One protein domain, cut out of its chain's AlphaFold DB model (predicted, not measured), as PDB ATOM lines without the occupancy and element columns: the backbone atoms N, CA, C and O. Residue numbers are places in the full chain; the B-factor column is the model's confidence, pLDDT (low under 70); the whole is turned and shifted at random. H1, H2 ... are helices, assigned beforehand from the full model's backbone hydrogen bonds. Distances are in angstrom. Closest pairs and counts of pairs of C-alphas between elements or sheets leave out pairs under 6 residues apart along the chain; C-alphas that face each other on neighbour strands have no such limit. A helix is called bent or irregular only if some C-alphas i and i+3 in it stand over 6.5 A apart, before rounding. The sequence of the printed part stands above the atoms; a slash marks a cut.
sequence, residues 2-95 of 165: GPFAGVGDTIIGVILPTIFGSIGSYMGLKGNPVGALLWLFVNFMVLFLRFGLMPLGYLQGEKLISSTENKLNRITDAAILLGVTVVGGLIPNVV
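Overview. This is residues 2 to 95 of the 165 residues of the protein "PTS system transporter subunit IID" of Lactobacillus ghanensis DSM 18630 (UniProt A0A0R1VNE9). The helix H2 folds back on itself as a long U, and the helix H1, nearly straight, lies slantwise between its two arms: three long rods, loosely held, in one rather flat layer. Residues 57 to 63 of H2, a part of the turn of the U, stick out at one end, and a kink of 71 degrees follows near residue 69. The printed part has 94 residues with two named helices, H1 then H2, and no named strand: all helix. It is loose, radius of gyration of the C-alphas 15.9 A, and spans 48 by 26 by 14 A, only just flat.

Along the chain. Find C-alpha 3 at (63.504, -92.649, -11.135), where H1, residues 3 to 29, begins. By its hydrogen bonds it was assigned as one helix, but it is bent: C-alphas 13 and 16 are 6.8 A apart. Its arms are H1a, residues 3 to 13, 14.8 A, and H1b, residues 16 to 29, 19.9 A. H2, residues 34 to 94, likewise assigned as one helix, is bent where C-alphas 59 and 62 are 8.5 A apart. H2a, residues 34 to 59, is 38.4 A long and irregular, with C-alphas 52 and 55 6.6 A apart. H2b, residues 62 to 94, is 43.3 A long and irregular, with C-alphas 67 and 70 7.8 A apart and a kink of 71 degrees near residue 69; it ends with C-alpha 94 at (50.611, -90.093, 18.499).

Arrangement. H1a touches H2b at residues 72 to 80 alone, the same way at 30 degrees, a shallow tilt; the closest C-alphas, of Val 7 and Thr 76, are 6.1 A apart. H1b and H2a, a hairpin, touch through residues 34 to 42 of H2a alone, closest C-alphas Gly 24 and Gly 35, 4.0 A. Every O i to N i+4 pair is within hydrogen-bond range in H1a and H1b, 20 of 22 in H2a and 22 of 29 in H2b.

Size, cuts and confidence. The C-alphas of Gly 31 and Ser 66, the two farthest apart, are 49.1 A apart. The printed part has no cut, and the link from H1 to H2 is tight. Mean pLDDT of the printed part is 71.4; look for values under 70 at, among others, residues 2 to 8, 56 to 72 and 90 to 95.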
ATOM      1  N   GLY A   2      60.839 -90.364 -14.632       56.62
ATOM      2  CA  GLY A   2      62.159 -90.941 -14.350       56.62
ATOM      3  C   GLY A   2      62.321 -91.315 -12.868       56.62
ATOM      4  O   GLY A   2      61.595 -90.765 -12.038       56.62
ATOM      5  N   PRO A   3      63.273 -92.198 -12.515       57.06
ATOM      6  CA  PRO A   3      63.504 -92.649 -11.135       57.06
ATOM      7  C   PRO A   3      63.709 -91.483 -10.150       57.06
ATOM      8  O   PRO A   3      63.213 -91.524  -9.029       57.06
ATOM      9  N   PHE A   4      64.301 -90.373 -10.603       59.88
ATOM     10  CA  PHE A   4      64.426 -89.124  -9.839       59.88
ATOM     11  C   PHE A   4      63.095 -88.530  -9.348       59.88
ATOM     12  O   PHE A   4      63.051 -87.948  -8.265       59.88
ATOM     13  N   ALA A   5      62.015 -88.660 -10.125       63.09
ATOM     14  CA  ALA A   5      60.720 -88.092  -9.765       63.09
ATOM     15  C   ALA A   5      60.088 -88.844  -8.583       63.09
ATOM     16  O   ALA A   5      59.562 -88.206  -7.679       63.09
ATOM     17  N   GLY A   6      60.202 -90.177  -8.550       63.53
ATOM     18  CA  GLY A   6      59.673 -90.991  -7.448       63.53
ATOM     19  C   GLY A   6      60.464 -90.821  -6.150       63.53
ATOM     20  O   GLY A   6      59.880 -90.726  -5.071       63.53
ATOM     21  N   VAL A   7      61.791 -90.710  -6.253       66.88
ATOM     22  CA  VAL A   7      62.670 -90.464  -5.100       66.88
ATOM     23  C   VAL A   7      62.385 -89.101  -4.474       66.88
ATOM     24  O   VAL A   7      62.185 -89.002  -3.263       66.88
ATOM     25  N   GLY A   8      62.319 -88.049  -5.296       68.38
ATOM     26  CA  GLY A   8      62.015 -86.698  -4.827       68.38
ATOM     27  C   GLY A   8      60.631 -86.600  -4.182       68.38
ATOM     28  O   GLY A   8      60.506 -86.006  -3.113       68.38
ATOM     29  N   ASP A   9      59.617 -87.225  -4.788       76.12
ATOM     30  CA  ASP A   9      58.245 -87.240  -4.267       76.12
ATOM     31  C   ASP A   9      58.146 -87.974  -2.920       76.12
ATOM     32  O   ASP A   9      57.540 -87.482  -1.972       76.12
ATOM     33  N   THR A  10      58.852 -89.094  -2.770       70.62
ATOM     34  CA  THR A  10      58.855 -89.853  -1.513       70.62
ATOM     35  C   THR A  10      59.561 -89.083  -0.390       70.62
ATOM     36  O   THR A  10      59.037 -88.972   0.719       70.62
ATOM     37  N   ILE A  11      60.737 -88.507  -0.663       73.00
ATOM     38  CA  ILE A  11      61.545 -87.819   0.356       73.00
ATOM     39  C   ILE A  11      60.915 -86.481   0.751       73.00
ATOM     40  O   ILE A  11      60.680 -86.228   1.934       73.00
ATOM     41  N   ILE A  12      60.640 -85.621  -0.231       76.62
ATOM     42  CA  ILE A  12      60.189 -84.243   0.001       76.62
ATOM     43  C   ILE A  12      58.668 -84.181   0.163       76.62
ATOM     44  O   ILE A  12      58.176 -83.377   0.951       76.62
ATOM     45  N   GLY A  13      57.923 -85.015  -0.563       69.75
ATOM     46  CA  GLY A  13      56.461 -85.006  -0.557       69.75
ATOM     47  C   GLY A  13      55.836 -85.806   0.585       69.75
ATOM     48  O   GLY A  13      54.774 -85.423   1.069       69.75
ATOM     49  N   VAL A  14      56.486 -86.879   1.056       72.06
ATOM     50  CA  VAL A  14      55.888 -87.781   2.059       72.06
ATOM     51  C   VAL A  14      56.680 -87.818   3.361       72.06
ATOM     52  O   VAL A  14      56.111 -87.562   4.422       72.06
ATOM     53  N   ILE A  15      57.985 -88.090   3.326       76.38
ATOM     54  CA  ILE A  15      58.766 -88.326   4.552       76.38
ATOM     55  C   ILE A  15      58.947 -87.033   5.352       76.38
ATOM     56  O   ILE A  15      58.613 -86.986   6.538       76.38
ATOM     57  N   LEU A  16      59.437 -85.969   4.709       78.75
ATOM     58  CA  LEU A  16      59.706 -84.693   5.376       78.75
ATOM     59  C   LEU A  16      58.439 -84.091   6.018       78.75
ATOM     60  O   LEU A  16      58.481 -83.757   7.207       78.75
ATOM     61  N   PRO A  17      57.290 -84.020   5.310       75.25
ATOM     62  CA  PRO A  17      56.052 -83.507   5.881       75.25
ATOM     63  C   PRO A  17      55.549 -84.341   7.054       75.25
ATOM     64  O   PRO A  17      55.125 -83.789   8.066       75.25
ATOM     65  N   THR A  18      55.640 -85.667   6.947       77.19
ATOM     66  CA  THR A  18      55.154 -86.579   7.988       77.19
ATOM     67  C   THR A  18      55.942 -86.423   9.286       77.19
ATOM     68  O   THR A  18      55.345 -86.332  10.358       77.19
ATOM     69  N   ILE A  19      57.273 -86.332   9.208       77.44
ATOM     70  CA  ILE A  19      58.144 -86.218  10.385       77.44
ATOM     71  C   ILE A  19      57.989 -84.847  11.045       77.44
ATOM     72  O   ILE A  19      57.623 -84.753  12.218       77.44
ATOM     73  N   PHE A  20      58.239 -83.773  10.291       76.56
ATOM     74  CA  PHE A  20      58.217 -82.420  10.844       76.56
ATOM     75  C   PHE A  20      56.801 -81.972  11.208       76.56
ATOM     76  O   PHE A  20      56.624 -81.295  12.219       76.56
ATOM     77  N   GLY A  21      55.789 -82.399  10.449       75.56
ATOM     78  CA  GLY A  21      54.384 -82.157  10.763       75.56
ATOM     79  C   GLY A  21      53.948 -82.866  12.043       75.56
ATOM     80  O   GLY A  21      53.275 -82.258  12.873       75.56
ATOM     81  N   SER A  22      54.398 -84.108  12.263       73.44
ATOM     82  CA  SER A  22      54.152 -84.810  13.527       73.44
ATOM     83  C   SER A  22      54.794 -84.070  14.699       73.44
ATOM     84  O   SER A  22      54.093 -83.729  15.646       73.44
ATOM     85  N   ILE A  23      56.091 -83.744  14.624       75.75
ATOM     86  CA  ILE A  23      56.812 -83.011  15.683       75.75
ATOM     87  C   ILE A  23      56.142 -81.658  15.971       75.75
ATOM     88  O   ILE A  23      55.891 -81.325  17.131       75.75
ATOM     89  N   GLY A  24      55.799 -80.906  14.921       74.25
ATOM     90  CA  GLY A  24      55.099 -79.628  15.029       74.25
ATOM     91  C   GLY A  24      53.744 -79.762  15.725       74.25
ATOM     92  O   GLY A  24      53.437 -78.964  16.609       74.25
ATOM     93  N   SER A  25      52.977 -80.809  15.402       71.88
ATOM     94  CA  SER A  25      51.694 -81.115  16.045       71.88
ATOM     95  C   SER A  25      51.847 -81.356  17.554       71.88
ATOM     96  O   SER A  25      51.135 -80.743  18.351       71.88
ATOM     97  N   TYR A  26      52.841 -82.142  17.986       70.25
ATOM     98  CA  TYR A  26      53.096 -82.356  19.422       70.25
ATOM     99  C   TYR A  26      53.530 -81.104  20.163       70.25
ATOM    100  O   TYR A  26      53.126 -80.885  21.306       70.25
ATOM    101  N   MET A  27      54.388 -80.295  19.544       71.50
ATOM    102  CA  MET A  27      54.822 -79.037  20.145       71.50
ATOM    103  C   MET A  27      53.654 -78.046  20.233       71.50
ATOM    104  O   MET A  27      53.542 -77.332  21.229       71.50
ATOM    105  N   GLY A  28      52.738 -78.081  19.257       70.00
ATOM    106  CA  GLY A  28      51.475 -77.344  19.279       70.00
ATOM    107  C   GLY A  28      50.544 -77.784  20.410       70.00
ATOM    108  O   GLY A  28      50.014 -76.933  21.118       70.00
ATOM    109  N   LEU A  29      50.415 -79.092  20.664       69.50
ATOM    110  CA  LEU A  29      49.647 -79.616  21.807       69.50
ATOM    111  C   LEU A  29      50.203 -79.155  23.164       69.50
ATOM    112  O   LEU A  29      49.448 -79.028  24.125       69.50
ATOM    113  N   LYS A  30      51.509 -78.871  23.245       72.31
ATOM    114  CA  LYS A  30      52.167 -78.298  24.433       72.31
ATOM    115  C   LYS A  30      52.077 -76.765  24.510       72.31
ATOM    116  O   LYS A  30      52.657 -76.178  25.416       72.31
ATOM    117  N   GLY A  31      51.384 -76.114  23.571       69.00
ATOM    118  CA  GLY A  31      51.205 -74.660  23.533       69.00
ATOM    119  C   GLY A  31      52.446 -73.869  23.105       69.00
ATOM    120  O   GLY A  31      52.481 -72.655  23.290       69.00
ATOM    121  N   ASN A  32      53.473 -74.523  22.547       73.88
ATOM    122  CA  ASN A  32      54.719 -73.856  22.172       73.88
ATOM    123  C   ASN A  32      54.724 -73.465  20.672       73.88
ATOM    124  O   ASN A  32      54.722 -74.358  19.816       73.88
ATOM    125  N   PRO A  33      54.805 -72.162  20.319       74.88
ATOM    126  CA  PRO A  33      54.815 -71.688  18.929       74.88
ATOM    127  C   PRO A  33      56.053 -72.119  18.122       74.88
ATOM    128  O   PRO A  33      56.055 -72.018  16.894       74.88
ATOM    129  N   VAL A  34      57.089 -72.655  18.776       74.06
ATOM    130  CA  VAL A  34      58.301 -73.174  18.116       74.06
ATOM    131  C   VAL A  34      57.981 -74.288  17.108       74.06
ATOM    132  O   VAL A  34      58.644 -74.380  16.076       74.06
ATOM    133  N   GLY A  35      56.932 -75.087  17.340       71.06
ATOM    134  CA  GLY A  35      56.510 -76.135  16.400       71.06
ATOM    135  C   GLY A  35      56.040 -75.589  15.046       71.06
ATOM    136  O   GLY A  35      56.395 -76.132  14.000       71.06
ATOM    137  N   ALA A  36      55.298 -74.478  15.052       71.88
ATOM    138  CA  ALA A  36      54.839 -73.815  13.831       71.88
ATOM    139  C   ALA A  36      55.993 -73.120  13.093       71.88
ATOM    140  O   ALA A  36      56.054 -73.149  11.863       71.88
ATOM    141  N   LEU A  37      56.943 -72.547  13.841       77.00
ATOM    142  CA  LEU A  37      58.132 -71.910  13.273       77.00
ATOM    143  C   LEU A  37      59.041 -72.930  12.565       77.00
ATOM    144  O   LEU A  37      59.512 -72.673  11.459       77.00
ATOM    145  N   LEU A  38      59.237 -74.109  13.170       77.75
ATOM    146  CA  LEU A  38      59.974 -75.225  12.566       77.75
ATOM    147  C   LEU A  38      59.322 -75.695  11.265       77.75
ATOM    148  O   LEU A  38      60.014 -75.881  10.265       77.75
ATOM    149  N   TRP A  39      57.996 -75.843  11.254       77.44
ATOM    150  CA  TRP A  39      57.264 -76.221  10.046       77.44
ATOM    151  C   TRP A  39      57.439 -75.198   8.917       77.44
ATOM    152  O   TRP A  39      57.674 -75.570   7.764       77.44
ATOM    153  N   LEU A  40      57.383 -73.905   9.245       79.00
ATOM    154  CA  LEU A  40      57.587 -72.823   8.285       79.00
ATOM    155  C   LEU A  40      59.021 -72.821   7.736       79.00
ATOM    156  O   LEU A  40      59.213 -72.698   6.527       79.00
ATOM    157  N   PHE A  41      60.019 -73.044   8.594       82.69
ATOM    158  CA  PHE A  41      61.422 -73.138   8.190       82.69
ATOM    159  C   PHE A  41      61.680 -74.315   7.242       82.69
ATOM    160  O   PHE A  41      62.339 -74.151   6.215       82.69
ATOM    161  N   VAL A  42      61.112 -75.489   7.530       80.06
ATOM    162  CA  VAL A  42      61.237 -76.678   6.672       80.06
ATOM    163  C   VAL A  42      60.603 -76.436   5.303       80.06
ATOM    164  O   VAL A  42      61.212 -76.758   4.284       80.06
ATOM    165  N   ASN A  43      59.425 -75.807   5.250       78.88
ATOM    166  CA  ASN A  43      58.788 -75.450   3.978       78.88
ATOM    167  C   ASN A  43      59.633 -74.455   3.173       78.88
ATOM    168  O   ASN A  43      59.770 -74.607   1.958       78.88
ATOM    169  N   PHE A  44      60.247 -73.478   3.841       80.69
ATOM    170  CA  PHE A  44      61.150 -72.527   3.198       80.69
ATOM    171  C   PHE A  44      62.414 -73.213   2.658       80.69
ATOM    172  O   PHE A  44      62.829 -72.949   1.531       80.69
ATOM    173  N   MET A  45      62.983 -74.156   3.417       79.69
ATOM    174  CA  MET A  45      64.130 -74.959   2.993       79.69
ATOM    175  C   MET A  45      63.796 -75.826   1.772       79.69
ATOM    176  O   MET A  45      64.583 -75.885   0.830       79.69
ATOM    177  N   VAL A  46      62.617 -76.456   1.744       78.62
ATOM    178  CA  VAL A  46      62.143 -77.235   0.588       78.62
ATOM    179  C   VAL A  46      61.969 -76.350  -0.645       78.62
ATOM    180  O   VAL A  46      62.374 -76.738  -1.741       78.62
ATOM    181  N   LEU A  47      61.410 -75.150  -0.478       77.56
ATOM    182  CA  LEU A  47      61.273 -74.162  -1.550       77.56
ATOM    183  C   LEU A  47      62.637 -73.741  -2.103       77.56
ATOM    184  O   LEU A  47      62.840 -73.764  -3.316       77.56
ATOM    185  N   PHE A  48      63.586 -73.427  -1.221       78.81
ATOM    186  CA  PHE A  48      64.945 -73.061  -1.607       78.81
ATOM    187  C   PHE A  48      65.651 -74.197  -2.353       78.81
ATOM    188  O   PHE A  48      66.236 -73.980  -3.414       78.81
ATOM    189  N   LEU A  49      65.530 -75.427  -1.850       77.06
ATOM    190  CA  LEU A  49      66.077 -76.618  -2.488       77.06
ATOM    191  C   LEU A  49      65.468 -76.820  -3.885       77.06
ATOM    192  O   LEU A  49      66.186 -77.092  -4.844       77.06
ATOM    193  N   ARG A  50      64.158 -76.598  -4.039       73.94
ATOM    194  CA  ARG A  50      63.458 -76.705  -5.326       73.94
ATOM    195  C   ARG A  50      63.938 -75.667  -6.345       73.94
ATOM    196  O   ARG A  50      64.149 -76.022  -7.503       73.94
ATOM    197  N   PHE A  51      64.150 -74.417  -5.926       71.62
ATOM    198  CA  PHE A  51      64.704 -73.367  -6.789       71.62
ATOM    199  C   PHE A  51      66.191 -73.588  -7.111       71.62
ATOM    200  O   PHE A  51      66.607 -73.336  -8.238       71.62
ATOM    201  N   GLY A  52      66.982 -74.116  -6.171       69.88
ATOM    202  CA  GLY A  52      68.404 -74.415  -6.370       69.88
ATOM    203  C   GLY A  52      68.674 -75.635  -7.259       69.88
ATOM    204  O   GLY A  52      69.628 -75.631  -8.036       69.88
ATOM    205  N   LEU A  53      67.825 -76.668  -7.206       71.19
ATOM    206  CA  LEU A  53      67.958 -77.855  -8.063       71.19
ATOM    207  C   LEU A  53      67.431 -77.646  -9.490       71.19
ATOM    208  O   LEU A  53      67.816 -78.399 -10.383       71.19
ATOM    209  N   MET A  54      66.586 -76.641  -9.730       68.44
ATOM    210  CA  MET A  54      66.022 -76.352 -11.054       68.44
ATOM    211  C   MET A  54      67.090 -76.070 -12.137       68.44
ATOM    212  O   MET A  54      67.046 -76.730 -13.177       68.44
ATOM    213  N   PRO A  55      68.082 -75.179 -11.932       70.19
ATOM    214  CA  PRO A  55      69.130 -74.945 -12.929       70.19
ATOM    215  C   PRO A  55      70.098 -76.132 -13.074       70.19
ATOM    216  O   PRO A  55      70.545 -76.425 -14.183       70.19
ATOM    217  N   LEU A  56      70.381 -76.860 -11.987       66.88
ATOM    218  CA  LEU A  56      71.231 -78.060 -12.017       66.88
ATOM    219  C   LEU A  56      70.585 -79.202 -12.812       66.88
ATOM    220  O   LEU A  56      71.245 -79.828 -13.640       66.88
ATOM    221  N   GLY A  57      69.287 -79.438 -12.610       68.12
ATOM    222  CA  GLY A  57      68.525 -80.434 -13.361       68.12
ATOM    223  C   GLY A  57      68.388 -80.087 -14.844       68.12
ATOM    224  O   GLY A  57      68.417 -80.987 -15.680       68.12
ATOM    225  N   TYR A  58      68.303 -78.795 -15.179       66.12
ATOM    226  CA  TYR A  58      68.214 -78.327 -16.564       66.12
ATOM    227  C   TYR A  58      69.533 -78.503 -17.336       66.12
ATOM    228  O   TYR A  58      69.524 -78.937 -18.482       66.12
ATOM    229  N   LEU A  59      70.675 -78.214 -16.702       64.81
ATOM    230  CA  LEU A  59      71.993 -78.263 -17.351       64.81
ATOM    231  C   LEU A  59      72.630 -79.662 -17.373       64.81
ATOM    232  O   LEU A  59      73.453 -79.945 -18.240       64.81
ATOM    233  N   GLN A  60      72.297 -80.533 -16.415       65.75
ATOM    234  CA  GLN A  60      72.975 -81.827 -16.227       65.75
ATOM    235  C   GLN A  60      72.056 -83.049 -16.385       65.75
ATOM    236  O   GLN A  60      72.481 -84.164 -16.078       65.75
ATOM    237  N   GLY A  61      70.828 -82.874 -16.886       62.69
ATOM    238  CA  GLY A  61      69.797 -83.919 -16.929       62.69
ATOM    239  C   GLY A  61      70.249 -85.254 -17.532       62.69
ATOM    240  O   GLY A  61      69.980 -86.300 -16.953       62.69
ATOM    241  N   GLU A  62      71.005 -85.247 -18.632       60.66
ATOM    242  CA  GLU A  62      71.417 -86.486 -19.315       60.66
ATOM    243  C   GLU A  62      72.617 -87.192 -18.640       60.66
ATOM    244  O   GLU A  62      72.681 -88.421 -18.578       60.66
ATOM    245  N   LYS A  63      73.547 -86.426 -18.046       59.41
ATOM    246  CA  LYS A  63      74.726 -86.959 -17.328       59.41
ATOM    247  C   LYS A  63      74.404 -87.421 -15.905       59.41
ATOM    248  O   LYS A  63      75.014 -88.368 -15.409       59.41
ATOM    249  N   LEU A  64      73.441 -86.772 -15.248       60.22
ATOM    250  CA  LEU A  64      72.992 -87.136 -13.902       60.22
ATOM    251  C   LEU A  64      72.318 -88.510 -13.879       60.22
ATOM    252  O   LEU A  64      72.517 -89.255 -12.922       60.22
ATOM    253  N   ILE A  65      71.573 -88.862 -14.931       59.41
ATOM    254  CA  ILE A  65      70.843 -90.132 -15.022       59.41
ATOM    255  C   ILE A  65      71.810 -91.314 -15.179       59.41
ATOM    256  O   ILE A  65      71.693 -92.284 -14.440       59.41
ATOM    257  N   SER A  66      72.808 -91.219 -16.063       59.47
ATOM    258  CA  SER A  66      73.722 -92.338 -16.357       59.47
ATOM    259  C   SER A  66      74.802 -92.579 -15.293       59.47
ATOM    260  O   SER A  66      75.248 -93.708 -15.118       59.47
ATOM    261  N   SER A  67      75.225 -91.541 -14.558       61.44
ATOM    262  CA  SER A  67      76.326 -91.644 -13.580       61.44
ATOM    263  C   SER A  67      75.870 -91.756 -12.118       61.44
ATOM    264  O   SER A  67      76.674 -92.094 -11.246       61.44
ATOM    265  N   THR A  68      74.597 -91.465 -11.819       61.16
ATOM    266  CA  THR A  68      74.121 -91.291 -10.430       61.16
ATOM    267  C   THR A  68      73.058 -92.302 -10.011       61.16
ATOM    268  O   THR A  68      72.680 -92.308  -8.846       61.16
ATOM    269  N   GLU A  69      72.613 -93.202 -10.888       64.62
ATOM    270  CA  GLU A  69      71.546 -94.170 -10.588       64.62
ATOM    271  C   GLU A  69      71.838 -95.010  -9.325       64.62
ATOM    272  O   GLU A  69      71.042 -95.040  -8.387       64.62
ATOM    273  N   ASN A  70      73.049 -95.570  -9.214       67.69
ATOM    274  CA  ASN A  70      73.454 -96.370  -8.049       67.69
ATOM    275  C   ASN A  70      73.596 -95.558  -6.748       67.69
ATOM    276  O   ASN A  70      73.358 -96.083  -5.659       67.69
ATOM    277  N   LYS A  71      73.995 -94.280  -6.827       68.88
ATOM    278  CA  LYS A  71      74.093 -93.405  -5.644       68.88
ATOM    279  C   LYS A  71      72.715 -92.909  -5.210       68.88
ATOM    280  O   LYS A  71      72.464 -92.825  -4.011       68.88
ATOM    281  N   LEU A  72      71.825 -92.632  -6.162       68.62
ATOM    282  CA  LEU A  72      70.459 -92.212  -5.871       68.62
ATOM    283  C   LEU A  72      69.662 -93.313  -5.185       68.62
ATOM    284  O   LEU A  72      68.989 -93.023  -4.200       68.62
ATOM    285  N   ASN A  73      69.775 -94.560  -5.649       73.25
ATOM    286  CA  ASN A  73      69.098 -95.684  -5.003       73.25
ATOM    287  C   ASN A  73      69.534 -95.820  -3.539       73.25
ATOM    288  O   ASN A  73      68.685 -95.848  -2.659       73.25
ATOM    289  N   ARG A  74      70.840 -95.728  -3.240       76.88
ATOM    290  CA  ARG A  74      71.337 -95.759  -1.849       76.88
ATOM    291  C   ARG A  74      70.828 -94.602  -0.984       76.88
ATOM    292  O   ARG A  74      70.522 -94.811   0.185       76.88
ATOM    293  N   ILE A  75      70.749 -93.386  -1.532       76.75
ATOM    294  CA  ILE A  75      70.201 -92.222  -0.811       76.75
ATOM    295  C   ILE A  75      68.705 -92.416  -0.545       76.75
ATOM    296  O   ILE A  75      68.222 -92.085   0.535       76.75
ATOM    297  N   THR A  76      67.985 -92.981  -1.511       75.06
ATOM    298  CA  THR A  76      66.557 -93.284  -1.390       75.06
ATOM    299  C   THR A  76      66.316 -94.350  -0.337       75.06
ATOM    300  O   THR A  76      65.490 -94.143   0.543       75.06
ATOM    301  N   ASP A  77      67.074 -95.445  -0.371       79.12
ATOM    302  CA  ASP A  77      66.972 -96.530   0.602       79.12
ATOM    303  C   ASP A  77      67.258 -96.025   2.018       79.12
ATOM    304  O   ASP A  77      66.510 -96.321   2.949       79.12
ATOM    305  N   ALA A  78      68.290 -95.190   2.182       80.38
ATOM    306  CA  ALA A  78      68.592 -94.553   3.461       80.38
ATOM    307  C   ALA A  78      67.456 -93.626   3.927       80.38
ATOM    308  O   ALA A  78      67.095 -93.635   5.105       80.38
ATOM    309  N   ALA A  79      66.860 -92.850   3.017       77.44
ATOM    310  CA  ALA A  79      65.740 -91.974   3.343       77.44
ATOM    311  C   ALA A  79      64.468 -92.761   3.703       77.44
ATOM    312  O   ALA A  79      63.797 -92.409   4.671       77.44
ATOM    313  N   ILE A  80      64.163 -93.845   2.982       78.38
ATOM    314  CA  ILE A  80      63.047 -94.753   3.284       78.38
ATOM    315  C   ILE A  80      63.253 -95.399   4.654       78.38
ATOM    316  O   ILE A  80      62.328 -95.395   5.463       78.38
ATOM    317  N   LEU A  81      64.459 -95.899   4.943       83.31
ATOM    318  CA  LEU A  81      64.790 -96.496   6.237       83.31
ATOM    319  C   LEU A  81      64.554 -95.495   7.376       83.31
ATOM    320  O   LEU A  81      63.822 -95.800   8.315       83.31
ATOM    321  N   LEU A  82      65.096 -94.278   7.255       81.50
ATOM    322  CA  LEU A  82      64.876 -93.204   8.228       81.50
ATOM    323  C   LEU A  82      63.386 -92.869   8.382       81.50
ATOM    324  O   LEU A  82      62.899 -92.734   9.503       81.50
ATOM    325  N   GLY A  83      62.649 -92.775   7.274       72.88
ATOM    326  CA  GLY A  83      61.215 -92.498   7.278       72.88
ATOM    327  C   GLY A  83      60.420 -93.560   8.037       72.88
ATOM    328  O   GLY A  83      59.644 -93.223   8.930       72.88
ATOM    329  N   VAL A  84      60.647 -94.840   7.740       79.56
ATOM    330  CA  VAL A  84      59.950 -95.959   8.392       79.56
ATOM    331  C   VAL A  84      60.294 -96.034   9.880       79.56
ATOM    332  O   VAL A  84      59.392 -96.222  10.697       79.56
ATOM    333  N   THR A  85      61.559 -95.833  10.261       81.00
ATOM    334  CA  THR A  85      61.971 -95.838  11.672       81.00
ATOM    335  C   THR A  85      61.308 -94.711  12.463       81.00
ATOM    336  O   THR A  85      60.795 -94.946  13.557       81.00
ATOM    337  N   VAL A  86      61.264 -93.494  11.912       74.06
ATOM    338  CA  VAL A  86      60.649 -92.351  12.598       74.06
ATOM    339  C   VAL A  86      59.132 -92.510  12.680       74.06
ATOM    340  O   VAL A  86      58.565 -92.322  13.753       74.06
ATOM    341  N   VAL A  87      58.466 -92.919  11.594       73.06
ATOM    342  CA  VAL A  87      57.018 -93.192  11.610       73.06
ATOM    343  C   VAL A  87      56.685 -94.292  12.621       73.06
ATOM    344  O   VAL A  87      55.749 -94.128  13.400       73.06
ATOM    345  N   GLY A  88      57.482 -95.365  12.684       72.19
ATOM    346  CA  GLY A  88      57.319 -96.442  13.663       72.19
ATOM    347  C   GLY A  88      57.439 -95.966  15.115       72.19
ATOM    348  O   GLY A  88      56.599 -96.307  15.945       72.19
ATOM    349  N   GLY A  89      58.431 -95.123  15.416       70.38
ATOM    350  CA  GLY A  89      58.616 -94.539  16.751       70.38
ATOM    351  C   GLY A  89      57.563 -93.490  17.135       70.38
ATOM    352  O   GLY A  89      57.343 -93.228  18.319       70.38
ATOM    353  N   LEU A  90      56.880 -92.897  16.154       67.44
ATOM    354  CA  LEU A  90      55.808 -91.933  16.392       67.44
ATOM    355  C   LEU A  90      54.481 -92.600  16.769       67.44
ATOM    356  O   LEU A  90      53.716 -91.988  17.509       67.44
ATOM    357  N   ILE A  91      54.217 -93.838  16.340       66.19
ATOM    358  CA  ILE A  91      52.974 -94.571  16.653       66.19
ATOM    359  C   ILE A  91      52.598 -94.516  18.150       66.19
ATOM    360  O   ILE A  91      51.495 -94.048  18.445       66.19
ATOM    361  N   PRO A  92      53.464 -94.925  19.101       62.12
ATOM    362  CA  PRO A  92      53.117 -94.931  20.526       62.12
ATOM    363  C   PRO A  92      52.934 -93.531  21.117       62.12
ATOM    364  O   PRO A  92      52.199 -93.367  22.085       62.12
ATOM    365  N   ASN A  93      53.574 -92.517  20.534       64.12
ATOM    366  CA  ASN A  93      53.417 -91.140  20.983       64.12
ATOM    367  C   ASN A  93      52.119 -90.510  20.433       64.12
ATOM    368  O   ASN A  93      51.502 -89.709  21.133       64.12
ATOM    369  N   VAL A  94      51.705 -90.829  19.188       58.94
ATOM    370  CA  VAL A  94      50.611 -90.093  18.499       58.94
ATOM    371  C   VAL A  94      49.288 -90.686  18.941       58.94
ATOM    372  O   VAL A  94      48.299 -89.986  19.157       58.94
ATOM    373  N   VAL A  95      49.276 -92.009  19.067       58.03
ATOM    374  CA  VAL A  95      48.089 -92.793  19.346       58.03
ATOM    375  C   VAL A  95      48.067 -93.094  20.841       58.03
ATOM    376  O   VAL A  95      48.366 -94.197  21.285       58.03
TER     377      VAL A  95